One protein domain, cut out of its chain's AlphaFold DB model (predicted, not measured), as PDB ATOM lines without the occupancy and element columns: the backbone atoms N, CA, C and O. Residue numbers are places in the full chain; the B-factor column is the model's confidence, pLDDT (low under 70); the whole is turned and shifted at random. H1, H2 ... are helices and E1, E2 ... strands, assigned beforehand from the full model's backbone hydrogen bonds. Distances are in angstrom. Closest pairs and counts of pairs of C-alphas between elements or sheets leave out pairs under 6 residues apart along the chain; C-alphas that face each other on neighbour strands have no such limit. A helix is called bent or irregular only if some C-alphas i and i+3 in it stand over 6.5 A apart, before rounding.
ATOM      1  N   ALA A  45      11.496  -3.675 -18.576       53.03
ATOM      2  CA  ALA A  45      12.080  -2.584 -17.796       53.03
ATOM      3  C   ALA A  45      12.237  -2.945 -16.305       53.03
ATOM      4  O   ALA A  45      13.230  -2.586 -15.674       53.03
ATOM      5  N   GLU A  46      11.307  -3.718 -15.734       51.97
ATOM      6  CA  GLU A  46      11.343  -4.113 -14.322       51.97
ATOM      7  C   GLU A  46      12.532  -5.030 -13.983       51.97
ATOM      8  O   GLU A  46      13.034  -5.010 -12.858       51.97
ATOM      9  N   THR A  47      13.048  -5.777 -14.965       47.84
ATOM     10  CA  THR A  47      14.248  -6.617 -14.817       47.84
ATOM     11  C   THR A  47      15.566  -5.838 -14.918       47.84
ATOM     12  O   THR A  47      16.592  -6.333 -14.459       47.84
ATOM     13  N   SER A  48      15.551  -4.607 -15.445       49.34
ATOM     14  CA  SER A  48      16.727  -3.738 -15.626       49.34
ATOM     15  C   SER A  48      16.698  -2.510 -14.703       49.34
ATOM     16  O   SER A  48      17.216  -1.447 -15.051       49.34
ATOM     17  N   ARG A  49      16.075  -2.641 -13.523       54.31
ATOM     18  CA  ARG A  49      15.812  -1.530 -12.597       54.31
ATOM     19  C   ARG A  49      17.115  -0.945 -12.039       54.31
ATOM     20  O   ARG A  49      17.623  -1.376 -11.005       54.31
ATOM     21  N   ALA A  50      17.663   0.042 -12.741       52.12
ATOM     22  CA  ALA A  50      18.750   0.871 -12.255       52.12
ATOM     23  C   ALA A  50      18.195   1.873 -11.234       52.12
ATOM     24  O   ALA A  50      17.123   2.447 -11.426       52.12
ATOM     25  N   LYS A  51      18.926   2.060 -10.130       52.25
ATOM     26  CA  LYS A  51      18.650   3.090  -9.123       52.25
ATOM     27  C   LYS A  51      18.578   4.465  -9.817       52.25
ATOM     28  O   LYS A  51      19.418   4.692 -10.690       52.25
ATOM     29  N   PRO A  52      17.659   5.374  -9.432       51.88
ATOM     30  CA  PRO A  52      17.718   6.760  -9.879       51.88
ATOM     31  C   PRO A  52      19.127   7.295  -9.598       51.88
ATOM     32  O   PRO A  52      19.550   7.263  -8.432       51.88
ATOM     33  N   PRO A  53      19.907   7.704 -10.616       51.97
ATOM     34  CA  PRO A  53      21.193   8.320 -10.359       51.97
ATOM     35  C   PRO A  53      20.931   9.583  -9.541       51.97
ATOM     36  O   PRO A  53      20.278  10.516  -9.990       51.97
ATOM     37  N   THR A  54      21.410   9.584  -8.301       50.06
ATOM     38  CA  THR A  54      21.259  10.712  -7.368       50.06
ATOM     39  C   THR A  54      22.163  11.888  -7.760       50.06
ATOM     40  O   THR A  54      22.130  12.936  -7.130       50.06
ATOM     41  N   GLN A  55      23.013  11.708  -8.774       60.25
ATOM     42  CA  GLN A  55      23.961  12.705  -9.242       60.25
ATOM     43  C   GLN A  55      24.317  12.422 -10.703       60.25
ATOM     44  O   GLN A  55      24.483  11.260 -11.078       60.25
ATOM     45  N   LEU A  56      24.457  13.477 -11.509       64.50
ATOM     46  CA  LEU A  56      24.977  13.356 -12.869       64.50
ATOM     47  C   LEU A  56      26.350  12.662 -12.866       64.50
ATOM     48  O   LEU A  56      27.137  12.879 -11.933       64.50
ATOM     49  N   PRO A  57      26.675  11.870 -13.906       71.00
ATOM     50  CA  PRO A  57      27.986  11.247 -14.023       71.00
ATOM     51  C   PRO A  57      29.068  12.330 -13.990       71.00
ATOM     52  O   PRO A  57      29.140  13.206 -14.856       71.00
ATOM     53  N   LYS A  58      29.906  12.291 -12.949       70.69
ATOM     54  CA  LYS A  58      31.030  13.218 -12.802       70.69
ATOM     55  C   LYS A  58      32.200  12.723 -13.648       70.69
ATOM     56  O   LYS A  58      32.615  11.579 -13.460       70.69
ATOM     57  N   PRO A  59      32.776  13.570 -14.520       72.88
ATOM     58  CA  PRO A  59      33.973  13.203 -15.259       72.88
ATOM     59  C   PRO A  59      35.123  12.819 -14.313       72.88
ATOM     60  O   PRO A  59      35.479  13.586 -13.417       72.88
ATOM     61  N   ASP A  60      35.729  11.654 -14.531       79.69
ATOM     62  CA  ASP A  60      36.921  11.194 -13.818       79.69
ATOM     63  C   ASP A  60      38.159  11.968 -14.310       79.69
ATOM     64  O   ASP A  60      38.511  11.870 -15.486       79.69
ATOM     65  N   PRO A  61      38.869  12.720 -13.449       78.38
ATOM     66  CA  PRO A  61      40.009  13.530 -13.877       78.38
ATOM     67  C   PRO A  61      41.209  12.707 -14.373       78.38
ATOM     68  O   PRO A  61      42.146  13.279 -14.926       78.38
ATOM     69  N   ARG A  62      41.221  11.383 -14.167       86.19
ATOM     70  CA  ARG A  62      42.307  10.490 -14.608       86.19
ATOM     71  C   ARG A  62      42.249  10.155 -16.095       86.19
ATOM     72  O   ARG A  62      43.257   9.720 -16.647       86.19
ATOM     73  N   TYR A  63      41.091  10.329 -16.722       87.81
ATOM     74  CA  TYR A  63      40.847   9.956 -18.109       87.81
ATOM     75  C   TYR A  63      40.331  11.156 -18.893       87.81
ATOM     76  O   TYR A  63      39.571  11.976 -18.376       87.81
ATOM     77  N   THR A  64      40.683  11.227 -20.174       91.25
ATOM     78  CA  THR A  64      39.992  12.140 -21.096       91.25
ATOM     79  C   THR A  64      38.501  11.801 -21.133       91.25
ATOM     80  O   THR A  64      38.111  10.650 -20.912       91.25
ATOM     81  N   LEU A  65      37.650  12.783 -21.439       92.44
ATOM     82  CA  LEU A  65      36.212  12.540 -21.577       92.44
ATOM     83  C   LEU A  65      35.935  11.441 -22.615       92.44
ATOM     84  O   LEU A  65      35.079  10.588 -22.401       92.44
ATOM     85  N   ALA A  66      36.708  11.422 -23.706       93.75
ATOM     86  CA  ALA A  66      36.569  10.415 -24.749       93.75
ATOM     87  C   ALA A  66      36.840   8.993 -24.251       93.75
ATOM     88  O   ALA A  66      36.031   8.100 -24.483       93.75
ATOM     89  N   GLN A  67      37.909   8.801 -23.476       94.62
ATOM     90  CA  GLN A  67      38.203   7.508 -22.856       94.62
ATOM     91  C   GLN A  67      37.099   7.054 -21.896       94.62
ATOM     92  O   GLN A  67      36.810   5.863 -21.831       94.62
ATOM     93  N   GLN A  68      36.483   7.976 -21.155       94.00
ATOM     94  CA  GLN A  68      35.387   7.639 -20.241       94.00
ATOM     95  C   GLN A  68      34.141   7.189 -20.998       94.00
ATOM     96  O   GLN A  68      33.545   6.176 -20.645       94.00
ATOM     97  N   VAL A  69      33.781   7.906 -22.064       94.94
ATOM     98  CA  VAL A  69      32.666   7.529 -22.940       94.94
ATOM     99  C   VAL A  69      32.906   6.145 -23.543       94.94
ATOM    100  O   VAL A  69      32.020   5.300 -23.468       94.94
ATOM    101  N   ASP A  70      34.108   5.872 -24.059       94.31
ATOM    102  CA  ASP A  70      34.449   4.558 -24.618       94.31
ATOM    103  C   ASP A  70      34.395   3.444 -23.559       94.31
ATOM    104  O   ASP A  70      33.874   2.358 -23.821       94.31
ATOM    105  N   GLN A  71      34.894   3.702 -22.344       94.56
ATOM    106  CA  GLN A  71      34.828   2.745 -21.236       94.56
ATOM    107  C   GLN A  71      33.381   2.414 -20.863       94.56
ATOM    108  O   GLN A  71      33.039   1.235 -20.784       94.56
ATOM    109  N   LEU A  72      32.534   3.429 -20.687       94.44
ATOM    110  CA  LEU A  72      31.115   3.262 -20.372       94.44
ATOM    111  C   LEU A  72      30.376   2.520 -21.492       94.44
ATOM    112  O   LEU A  72      29.677   1.542 -21.235       94.44
ATOM    113  N   ALA A  73      30.598   2.911 -22.747       91.62
ATOM    114  CA  ALA A  73      30.008   2.243 -23.902       91.62
ATOM    115  C   ALA A  73      30.419   0.761 -23.996       91.62
ATOM    116  O   ALA A  73      29.617  -0.081 -24.402       91.62
ATOM    117  N   SER A  74      31.650   0.421 -23.595       94.31
ATOM    118  CA  SER A  74      32.175  -0.948 -23.671       94.31
ATOM    119  C   SER A  74      31.554  -1.928 -22.670       94.31
ATOM    120  O   SER A  74      31.660  -3.139 -22.869       94.31
ATOM    121  N   THR A  75      30.894  -1.450 -21.608       94.19
ATOM    122  CA  THR A  75      30.335  -2.338 -20.573       94.19
ATOM    123  C   THR A  75      29.068  -3.060 -21.029       94.19
ATOM    124  O   THR A  75      28.689  -4.072 -20.435       94.19
ATOM    125  N   GLY A  76      28.389  -2.532 -22.054       90.56
ATOM    126  CA  GLY A  76      27.100  -3.028 -22.535       90.56
ATOM    127  C   GLY A  76      25.940  -2.827 -21.554       90.56
ATOM    128  O   GLY A  76      24.834  -3.295 -21.824       90.56
ATOM    129  N   LYS A  77      26.159  -2.150 -20.417       94.50
ATOM    130  CA  LYS A  77      25.105  -1.865 -19.443       94.50
ATOM    131  C   LYS A  77      24.275  -0.666 -19.906       94.50
ATOM    132  O   LYS A  77      24.852   0.372 -20.225       94.50
ATOM    133  N   PRO A  78      22.933  -0.745 -19.877       94.56
ATOM    134  CA  PRO A  78      22.100   0.389 -20.264       94.56
ATOM    135  C   PRO A  78      22.309   1.643 -19.406       94.56
ATOM    136  O   PRO A  78      22.241   2.748 -19.935       94.56
ATOM    137  N   SER A  79      22.600   1.487 -18.108       91.44
ATOM    138  CA  SER A  79      22.942   2.610 -17.220       91.44
ATOM    139  C   SER A  79      24.186   3.355 -17.696       91.44
ATOM    140  O   SER A  79      24.173   4.572 -17.811       91.44
ATOM    141  N   ASP A  80      25.232   2.613 -18.052       93.94
ATOM    142  CA  ASP A  80      26.509   3.186 -18.472       93.94
ATOM    143  C   ASP A  80      26.371   3.826 -19.863       93.94
ATOM    144  O   ASP A  80      26.975   4.858 -20.138       93.94
ATOM    145  N   ALA A  81      25.511   3.272 -20.728       95.69
ATOM    146  CA  ALA A  81      25.127   3.927 -21.975       95.69
ATOM    147  C   ALA A  81      24.453   5.288 -21.708       95.69
ATOM    148  O   ALA A  81      24.773   6.276 -22.369       95.69
ATOM    149  N   TYR A  82      23.568   5.381 -20.714       94.44
ATOM    150  CA  TYR A  82      22.963   6.664 -20.356       94.44
ATOM    151  C   TYR A  82      23.992   7.672 -19.836       94.44
ATOM    152  O   TYR A  82      23.971   8.836 -20.237       94.44
ATOM    153  N   ASP A  83      24.939   7.217 -19.015       93.44
ATOM    154  CA  ASP A  83      26.024   8.065 -18.525       93.44
ATOM    155  C   ASP A  83      26.918   8.555 -19.675       93.44
ATOM    156  O   ASP A  83      27.259   9.738 -19.749       93.44
ATOM    157  N   ALA A  84      27.238   7.677 -20.632       95.44
ATOM    158  CA  ALA A  84      27.980   8.030 -21.840       95.44
ATOM    159  C   ALA A  84      27.240   9.086 -22.680       95.44
ATOM    160  O   ALA A  84      27.859  10.047 -23.147       95.44
ATOM    161  N   TYR A  85      25.918   8.946 -22.841       95.69
ATOM    162  CA  TYR A  85      25.080   9.962 -23.484       95.69
ATOM    163  C   TYR A  85      25.202  11.316 -22.774       95.69
ATOM    164  O   TYR A  85      25.478  12.321 -23.432       95.69
ATOM    165  N   TRP A  86      25.056  11.343 -21.446       92.38
ATOM    166  CA  TRP A  86      25.108  12.572 -20.652       92.38
ATOM    167  C   TRP A  86      26.445  13.299 -20.764       92.38
ATOM    168  O   TRP A  86      26.466  14.513 -20.972       92.38
ATOM    169  N   LEU A  87      27.560  12.569 -20.685       92.75
ATOM    170  CA  LEU A  87      28.899  13.147 -20.823       92.75
ATOM    171  C   LEU A  87      29.069  13.875 -22.165       92.75
ATOM    172  O   LEU A  87      29.578  14.996 -22.208       92.75
ATOM    173  N   VAL A  88      28.601  13.271 -23.261       95.38
ATOM    174  CA  VAL A  88      28.682  13.886 -24.593       95.38
ATOM    175  C   VAL A  88      27.680  15.035 -24.737       95.38
ATOM    176  O   VAL A  88      28.036  16.104 -25.242       95.38
ATOM    177  N   GLN A  89      26.435  14.848 -24.289       94.00
ATOM    178  CA  GLN A  89      25.379  15.853 -24.416       94.00
ATOM    179  C   GLN A  89      25.707  17.130 -23.632       94.00
ATOM    180  O   GLN A  89      25.471  18.228 -24.135       94.00
ATOM    181  N   ASN A  90      26.324  17.013 -22.454       91.19
ATOM    182  CA  ASN A  90      26.744  18.165 -21.655       91.19
ATOM    183  C   ASN A  90      27.782  19.022 -22.378       91.19
ATOM    184  O   ASN A  90      27.648  20.243 -22.423       91.19
ATOM    185  N   CYS A  91      28.757  18.393 -23.031       93.12
ATOM    186  CA  CYS A  91      29.712  19.121 -23.854       93.12
ATOM    187  C   CYS A  91      29.066  19.791 -25.069       93.12
ATOM    188  O   CYS A  91      29.436  20.914 -25.400       93.12
ATOM    189  N   ILE A  92      28.094  19.148 -25.726       93.19
ATOM    190  CA  ILE A  92      27.345  19.769 -26.833       93.19
ATOM    191  C   ILE A  92      26.571  20.994 -26.331       93.19
ATOM    192  O   ILE A  92      26.622  22.057 -26.953       93.19
ATOM    193  N   ASN A  93      25.898  20.872 -25.185       90.88
ATOM    194  CA  ASN A  93      25.174  21.978 -24.563       90.88
ATOM    195  C   ASN A  93      26.123  23.134 -24.228       90.88
ATOM    196  O   ASN A  93      25.865  24.262 -24.648       90.88
ATOM    197  N   PHE A  94      27.251  22.850 -23.573       92.38
ATOM    198  CA  PHE A  94      28.269  23.850 -23.253       92.38
ATOM    199  C   PHE A  94      28.869  24.500 -24.509       92.38
ATOM    200  O   PHE A  94      29.031  25.717 -24.553       92.38
ATOM    201  N   GLN A  95      29.162  23.736 -25.565       91.81
ATOM    202  CA  GLN A  95      29.662  24.285 -26.832       91.81
ATOM    203  C   GLN A  95      28.650  25.235 -27.492       91.81
ATOM    204  O   GLN A  95      29.058  26.194 -28.147       91.81
ATOM    205  N   ARG A  96      27.347  24.991 -27.305       89.69
ATOM    206  CA  ARG A  96      26.261  25.824 -27.838       89.69
ATOM    207  C   ARG A  96      26.013  27.087 -27.011       89.69
ATOM    208  O   ARG A  96      25.801  28.146 -27.592       89.69
ATOM    209  N   THR A  97      25.991  26.983 -25.682       89.75
ATOM    210  CA  THR A  97      25.538  28.078 -24.800       89.75
ATOM    211  C   THR A  97      26.673  28.772 -24.050       89.75
ATOM    212  O   THR A  97      26.559  29.942 -23.699       89.75
ATOM    213  N   GLY A  98      27.784  28.073 -23.808       90.69
ATOM    214  CA  GLY A  98      28.848  28.504 -22.901       90.69
ATOM    215  C   GLY A  98      28.483  28.403 -21.416       90.69
ATOM    216  O   GLY A  98      29.262  28.868 -20.577       90.69
ATOM    217  N   ASP A  99      27.331  27.810 -21.100       90.75
ATOM    218  CA  ASP A  99      26.820  27.628 -19.744       90.75
ATOM    219  C   ASP A  99      27.112  26.212 -19.236       90.75
ATOM    220  O   ASP A  99      27.213  25.260 -20.012       90.75
ATOM    221  N   LEU A 100      27.238  26.074 -17.917       86.69
ATOM    222  CA  LEU A 100      27.469  24.798 -17.246       86.69
ATOM    223  C   LEU A 100      26.179  24.253 -16.646       86.69
ATOM    224  O   LEU A 100      25.388  25.009 -16.081       86.69
ATOM    225  N   VAL A 101      26.031  22.932 -16.705       80.88
ATOM    226  CA  VAL A 101      24.985  22.196 -15.990       80.88
ATOM    227  C   VAL A 101      25.260  22.285 -14.485       80.88
ATOM    228  O   VAL A 101      26.395  22.096 -14.038       80.88
ATOM    229  N   VAL A 102      24.240  22.625 -13.702       76.88
ATOM    230  CA  VAL A 102      24.286  22.606 -12.232       76.88
ATOM    231  C   VAL A 102      24.237  21.152 -11.748       76.88
ATOM    232  O   VAL A 102      23.690  20.299 -12.436       76.88
ATOM    233  N   GLU A 103      24.818  20.834 -10.586       61.44
ATOM    234  CA  GLU A 103      24.887  19.443 -10.092       61.44
ATOM    235  C   GLU A 103      23.513  18.761  -9.959       61.44
ATOM    236  O   GLU A 103      23.437  17.546 -10.130       61.44
ATOM    237  N   ASP A 104      22.450  19.545  -9.752       58.97
ATOM    238  CA  ASP A 104      21.054  19.089  -9.676       58.97
ATOM    239  C   ASP A 104      20.411  18.839 -11.062       58.97
ATOM    240  O   ASP A 104      19.235  18.516 -11.158       58.97
ATOM    241  N   GLY A 105      21.174  18.980 -12.151       56.03
ATOM    242  CA  GLY A 105      20.855  18.485 -13.496       56.03
ATOM    243  C   GLY A 105      19.896  19.321 -14.343       56.03
ATOM    244  O   GLY A 105      20.078  19.383 -15.558       56.03
ATOM    245  N   ASP A 106      18.948  20.021 -13.724       56.16
ATOM    246  CA  ASP A 106      17.857  20.683 -14.461       56.16
ATOM    247  C   ASP A 106      18.124  22.160 -14.790       56.16
ATOM    248  O   ASP A 106      17.408  22.781 -15.577       56.16
ATOM    249  N   ALA A 107      19.172  22.747 -14.206       70.50
ATOM    250  CA  ALA A 107      19.504  24.156 -14.372       70.50
ATOM    251  C   ALA A 107      20.849  24.353 -15.077       70.50
ATOM    252  O   ALA A 107      21.828  23.650 -14.819       70.50
ATOM    253  N   MET A 108      20.912  25.383 -15.920       81.81
ATOM    254  CA  MET A 108      22.155  25.890 -16.497       81.81
ATOM    255  C   MET A 108      22.556  27.176 -15.781       81.81
ATOM    256  O   MET A 108      21.715  28.023 -15.474       81.81
ATOM    257  N   ARG A 109      23.854  27.353 -15.549       89.50
ATOM    258  CA  ARG A 109      24.411  28.599 -15.022       89.50
ATOM    259  C   ARG A 109      25.510  29.134 -15.917       89.50
ATOM    260  O   ARG A 109      26.274  28.380 -16.521       89.50
ATOM    261  N   LYS A 110      25.664  30.456 -15.898       91.12
ATOM    262  CA  LYS A 110      26.797  31.104 -16.553       91.12
ATOM    263  C   LYS A 110      28.106  30.600 -15.956       91.12
ATOM    264  O   LYS A 110      28.293  30.599 -14.738       91.12
ATOM    265  N   ALA A 111      29.007  30.197 -16.839       89.94
ATOM    266  CA  ALA A 111      30.360  29.812 -16.481       89.94
ATOM    267  C   ALA A 111      31.254  31.052 -16.335       89.94
ATOM    268  O   ALA A 111      31.178  31.991 -17.136       89.94
ATOM    269  N   THR A 112      32.140  31.037 -15.344       93.31
ATOM    270  CA  THR A 112      33.273  31.969 -15.264       93.31
ATOM    271  C   THR A 112      34.274  31.699 -16.393       93.31
ATOM    272  O   THR A 112      34.271  30.627 -16.998       93.31
ATOM    273  N   ASP A 113      35.170  32.638 -16.694       92.50
ATOM    274  CA  ASP A 113      36.143  32.452 -17.786       92.50
ATOM    275  C   ASP A 113      37.122  31.292 -17.530       92.50
ATOM    276  O   ASP A 113      37.501  30.571 -18.461       92.50
ATOM    277  N   ALA A 114      37.485  31.066 -16.263       92.12
ATOM    278  CA  ALA A 114      38.294  29.920 -15.856       92.12
ATOM    279  C   ALA A 114      37.550  28.598 -16.100       92.12
ATOM    280  O   ALA A 114      38.102  27.676 -16.698       92.12
ATOM    281  N   GLU A 115      36.276  28.533 -15.710       92.75
ATOM    282  CA  GLU A 115      35.419  27.367 -15.942       92.75
ATOM    283  C   GLU A 115      35.196  27.101 -17.431       92.75
ATOM    284  O   GLU A 115      35.313  25.962 -17.870       92.75
ATOM    285  N   LYS A 116      34.964  28.145 -18.237       92.56
ATOM    286  CA  LYS A 116      34.852  28.002 -19.695       92.56
ATOM    287  C   LYS A 116      36.114  27.405 -20.296       92.56
ATOM    288  O   LYS A 116      36.033  26.578 -21.197       92.56
ATOM    289  N   SER A 117      37.279  27.851 -19.835       91.75
ATOM    290  CA  SER A 117      38.563  27.355 -20.332       91.75
ATOM    291  C   SER A 117      38.771  25.888 -19.952       91.75
ATOM    292  O   SER A 117      39.160  25.090 -20.803       91.75
ATOM    293  N   ALA A 118      38.444  25.517 -18.712       90.75
ATOM    294  CA  ALA A 118      38.516  24.137 -18.243       90.75
ATOM    295  C   ALA A 118      37.550  23.214 -19.006       90.75
ATOM    296  O   ALA A 118      37.954  22.145 -19.461       90.75
ATOM    297  N   GLU A 119      36.302  23.639 -19.206       91.06
ATOM    298  CA  GLU A 119      35.298  22.830 -19.899       91.06
ATOM    299  C   GLU A 119      35.601  22.711 -21.401       91.06
ATOM    300  O   GLU A 119      35.474  21.633 -21.977       91.06
ATOM    301  N   LYS A 120      36.127  23.769 -22.039       91.94
ATOM    302  CA  LYS A 120      36.635  23.688 -23.421       91.94
ATOM    303  C   LYS A 120      37.720  22.625 -23.573       91.94
ATOM    304  O   LYS A 120      37.678  21.870 -24.539       91.94
ATOM    305  N   LEU A 121      38.675  22.567 -22.641       91.19
ATOM    306  CA  LEU A 121      39.727  21.549 -22.649       91.19
ATOM    307  C   LEU A 121      39.152  20.149 -22.418       91.19
ATOM    308  O   LEU A 121      39.541  19.211 -23.102       91.19
ATOM    309  N   ARG A 122      38.183  20.010 -21.508       89.88
ATOM    310  CA  ARG A 122      37.509  18.732 -21.237       89.88
ATOM    311  C   ARG A 122      36.780  18.183 -22.465       89.88
ATOM    312  O   ARG A 122      36.845  16.987 -22.730       89.88
ATOM    313  N   CYS A 123      36.107  19.052 -23.213       93.00
ATOM    314  CA  CYS A 123      35.347  18.681 -24.403       93.00
ATOM    315  C   CYS A 123      36.198  18.614 -25.686       93.00
ATOM    316  O   CYS A 123      35.639  18.371 -26.757       93.00
ATOM    317  N   ALA A 124      37.514  18.857 -25.611       91.56
ATOM    318  CA  ALA A 124      38.376  19.007 -26.786       91.56
ATOM    319  C   ALA A 124      38.512  17.717 -27.610       91.56
ATOM    320  O   ALA A 124      38.571  17.783 -28.836       91.56
ATOM    321  N   ASP A 125      38.498  16.557 -26.949       92.12
ATOM    322  CA  ASP A 125      38.708  15.255 -27.595       92.12
ATOM    323  C   ASP A 125      37.411  14.622 -28.136       92.12
ATOM    324  O   ASP A 125      37.416  13.488 -28.618       92.12
ATOM    325  N   LEU A 126      36.275  15.328 -28.066       94.12
ATOM    326  CA  LEU A 126      35.012  14.817 -28.593       94.12
ATOM    327  C   LEU A 126      35.006  14.800 -30.119       94.12
ATOM    328  O   LEU A 126      35.007  15.838 -30.780       94.12
ATOM    329  N   THR A 127      34.895  13.597 -30.674       95.31
ATOM    330  CA  THR A 127      34.765  13.399 -32.119       95.31
ATOM    331  C   THR A 127      33.315  13.552 -32.581       95.31
ATOM    332  O   THR A 127      32.374  13.296 -31.828       95.31
ATOM    333  N   GLU A 128      33.109  13.883 -33.860       94.94
ATOM    334  CA  GLU A 128      31.763  13.896 -34.460       94.94
ATOM    335  C   GLU A 128      31.076  12.529 -34.379       94.94
ATOM    336  O   GLU A 128      29.875  12.452 -34.131       94.94
ATOM    337  N   ARG A 129      31.842  11.435 -34.487       95.62
ATOM    338  CA  ARG A 129      31.307  10.084 -34.298       95.62
ATOM    339  C   ARG A 129      30.705   9.916 -32.907       95.62
ATOM    340  O   ARG A 129      29.588   9.431 -32.799       95.62
ATOM    341  N   MET A 130      31.409  10.339 -31.858       96.25
ATOM    342  CA  MET A 130      30.889  10.260 -30.489       96.25
ATOM    343  C   MET A 130      29.638  11.117 -30.311       96.25
ATOM    344  O   MET A 130      28.680  10.677 -29.678       96.25
ATOM    345  N   LYS A 131      29.617  12.313 -30.918       95.81
ATOM    346  CA  LYS A 131      28.418  13.154 -30.931       95.81
ATOM    347  C   LYS A 131      27.250  12.403 -31.558       95.81
ATOM    348  O   LYS A 131      26.200  12.349 -30.938       95.81
ATOM    349  N   THR A 132      27.396  11.777 -32.720       95.94
ATOM    350  CA  THR A 132      26.291  11.023 -33.338       95.94
ATOM    351  C   THR A 132      25.908   9.775 -32.533       95.94
ATOM    352  O   THR A 132      24.731   9.585 -32.234       95.94
ATOM    353  N   THR A 133      26.881   8.958 -32.115       96.81
ATOM    354  CA  THR A 133      26.652   7.695 -31.388       96.81
ATOM    355  C   THR A 133      25.981   7.897 -30.024       96.81
ATOM    356  O   THR A 133      25.276   7.004 -29.558       96.81
ATOM    357  N   ARG A 134      26.074   9.086 -29.407       97.25
ATOM    358  CA  ARG A 134      25.353   9.398 -28.155       97.25
ATOM    359  C   ARG A 134      23.850   9.100 -28.230       97.25
ATOM    360  O   ARG A 134      23.253   8.711 -27.232       97.25
ATOM    361  N   LEU A 135      23.235   9.270 -29.404       97.50
ATOM    362  CA  LEU A 135      21.801   9.044 -29.603       97.50
ATOM    363  C   LEU A 135      21.450   7.550 -29.561       97.50
ATOM    364  O   LEU A 135      20.379   7.169 -29.086       97.50
ATOM    365  N   GLU A 136      22.367   6.692 -30.008       97.19
ATOM    366  CA  GLU A 136      22.228   5.239 -29.892       97.19
ATOM    367  C   GLU A 136      22.322   4.815 -28.424       97.19
ATOM    368  O   GLU A 136      21.503   4.020 -27.962       97.19
ATOM    369  N   HIS A 137      23.257   5.398 -27.669       97.31
ATOM    370  CA  HIS A 137      23.368   5.162 -26.231       97.31
ATOM    371  C   HIS A 137      22.099   5.566 -25.477       97.31
ATOM    372  O   HIS A 137      21.589   4.781 -24.676       97.31
ATOM    373  N   LEU A 138      21.545   6.742 -25.793       97.00
ATOM    374  CA  LEU A 138      20.266   7.184 -25.245       97.00
ATOM    375  C   LEU A 138      19.154   6.188 -25.578       97.00
ATOM    376  O   LEU A 138      18.450   5.737 -24.686       97.00
ATOM    377  N   THR A 139      19.051   5.763 -26.838       95.69
ATOM    378  CA  THR A 139      18.035   4.792 -27.271       95.69
ATOM    379  C   THR A 139      18.138   3.464 -26.512       95.69
ATOM    380  O   THR A 139      17.117   2.902 -26.111       95.69
ATOM    381  N   VAL A 140      19.355   2.950 -26.298       95.38
ATOM    382  CA  VAL A 140      19.595   1.728 -25.508       95.38
ATOM    383  C   VAL A 140      19.120   1.915 -24.068       95.38
ATOM    384  O   VAL A 140      18.378   1.074 -23.556       95.38
ATOM    385  N   ALA A 141      19.501   3.022 -23.432       95.31
ATOM    386  CA  ALA A 141      19.106   3.346 -22.066       95.31
ATOM    387  C   ALA A 141      17.585   3.491 -21.916       95.31
ATOM    388  O   ALA A 141      16.984   2.898 -21.018       95.31
ATOM    389  N   THR A 142      16.944   4.219 -22.831       94.50
ATOM    390  CA  THR A 142      15.498   4.451 -22.834       94.50
ATOM    391  C   THR A 142      14.721   3.145 -22.984       94.50
ATOM    392  O   THR A 142      13.798   2.887 -22.213       94.50
ATOM    393  N   LYS A 143      15.127   2.269 -23.914       92.56
ATOM    394  CA  LYS A 143      14.490   0.954 -24.115       92.56
ATOM    395  C   LYS A 143      14.628   0.032 -22.908       92.56
ATOM    396  O   LYS A 143      13.726  -0.760 -22.651       92.56
ATOM    397  N   ALA A 144      15.737   0.134 -22.182       90.75
ATOM    398  CA  ALA A 144      15.960  -0.616 -20.953       90.75
ATOM    399  C   ALA A 144      15.253  -0.008 -19.728       90.75
ATOM    400  O   ALA A 144      15.273  -0.608 -18.658       90.75
ATOM    401  N   GLY A 145      14.635   1.169 -19.870       89.38
ATOM    402  CA  GLY A 145      13.959   1.846 -18.772       89.38
ATOM    403  C   GLY A 145      14.904   2.437 -17.731       89.38
ATOM    404  O   GLY A 145      14.571   2.462 -16.549       89.38
ATOM    405  N   VAL A 146      16.089   2.894 -18.150       90.06
ATOM    406  CA  VAL A 146      16.988   3.647 -17.268       90.06
ATOM    407  C   VAL A 146      16.305   4.948 -16.849       90.06
ATOM    408  O   VAL A 146      15.784   5.681 -17.691       90.06
ATOM    409  N   PHE A 147      16.317   5.231 -15.546       86.25
ATOM    410  CA  PHE A 147      15.674   6.408 -14.966       86.25
ATOM    411  C   PHE A 147      16.121   7.704 -15.663       86.25
ATOM    412  O   PHE A 147      17.314   7.948 -15.841       86.25
ATOM    413  N   GLY A 148      15.154   8.529 -16.073       87.12
ATOM    414  CA  GLY A 148      15.375   9.796 -16.777       87.12
ATOM    415  C   GLY A 148      15.743   9.675 -18.264       87.12
ATOM    416  O   GLY A 148      15.656  10.668 -18.989       87.12
ATOM    417  N   ALA A 149      16.113   8.491 -18.768       93.94
ATOM    418  CA  ALA A 149      16.511   8.332 -20.169       93.94
ATOM    419  C   ALA A 149      15.352   8.561 -21.146       93.94
ATOM    420  O   ALA A 149      15.547   9.059 -22.249       93.94
TER     421      ALA A 149
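What this domain is: This is residues 45 to 149 of the 282 residues of an uncharacterized protein of Duganella sp. BJB475 (UniProt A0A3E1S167). A small hairpin of two short strands, E1 and E2, sits at the end of one long core helix, H2. H1 folds alongside H2, H4 crosses it, and H3 lies toward the hairpin end, while residues 45 to 64 lead in without a named element. The 105 printed residues have four named helices and two named strands, in the order H1, H2, E1, E2, H3, H4; the sheet, E1 - E2, is antiparallel and the class is mostly helix. The whole is compact, with a radius of gyration of the C-alphas of 13.7 A, and has an elongated outline spanning 45 by 26 by 24 A.

Where its parts are: E1 holds residues 99 to 101 and E2 residues 108 to 110. H2, residues 78 to 97, is 28.3 A long from C-alpha 78 at (22.100, 0.389, -20.264) to C-alpha 97 at (25.538, 28.078, -24.800). H1, residues 65 to 74, and H3, residues 113 to 122, are each 14.2 A long. H4, residues 128 to 143, is 23.9 A long and ends with C-alpha 143 at (14.490, 0.954, -24.115). H4 is neither bent nor irregular, but only just: C-alphas 132 and 135 are 6.2 A apart.

How they stand to each other: E1 and E2 form an antiparallel hairpin at 141 degrees, with N 100 and O 109, and N 109 and O 100, each 2.9 A apart and within hydrogen-bond range. The closest C-alphas of H2 and E1 are those of Phe 94 and Leu 100, 6.1 A apart. H2 is the hub, touching three helices. H1 and H2 form a helical hairpin at a shallow tilt of 26 degrees, opposite ways; H2 touches H1 with residues 80 to 88 alone, and their closest C-alphas, Val 69 and Ala 84, are 4.8 A apart. H4 touches H2 at a steep tilt of 46 degrees, opposite ways, with C-alphas 78 and 141 closest at 4.6 A. H2 and H3 only just touch, with 3 pairs of C-alphas within 8 A, made by residues 91 to 95 of H2 alone; Cys 91 and Glu 119 have the closest C-alphas, 7.8 A apart. The helix packing is mostly crossed, only just: 1 of 3 touching pairs is at a shallow tilt. E1 and H3 are near each other, while H3 and H4 are apart. Every O i to N i+4 pair is within hydrogen-bond range in H1 and H3, against 15 of 16 in H2 and 10 of 12 in H4.

The domain as a whole: The C-alphas farthest apart, those of Thr 47 and Asp 113, are 44.9 A apart. The printed part has no cut, and no link between named elements is long. The mean pLDDT of the printed part is 85.6; residues 45 to 56 and 103 to 106 are under 70.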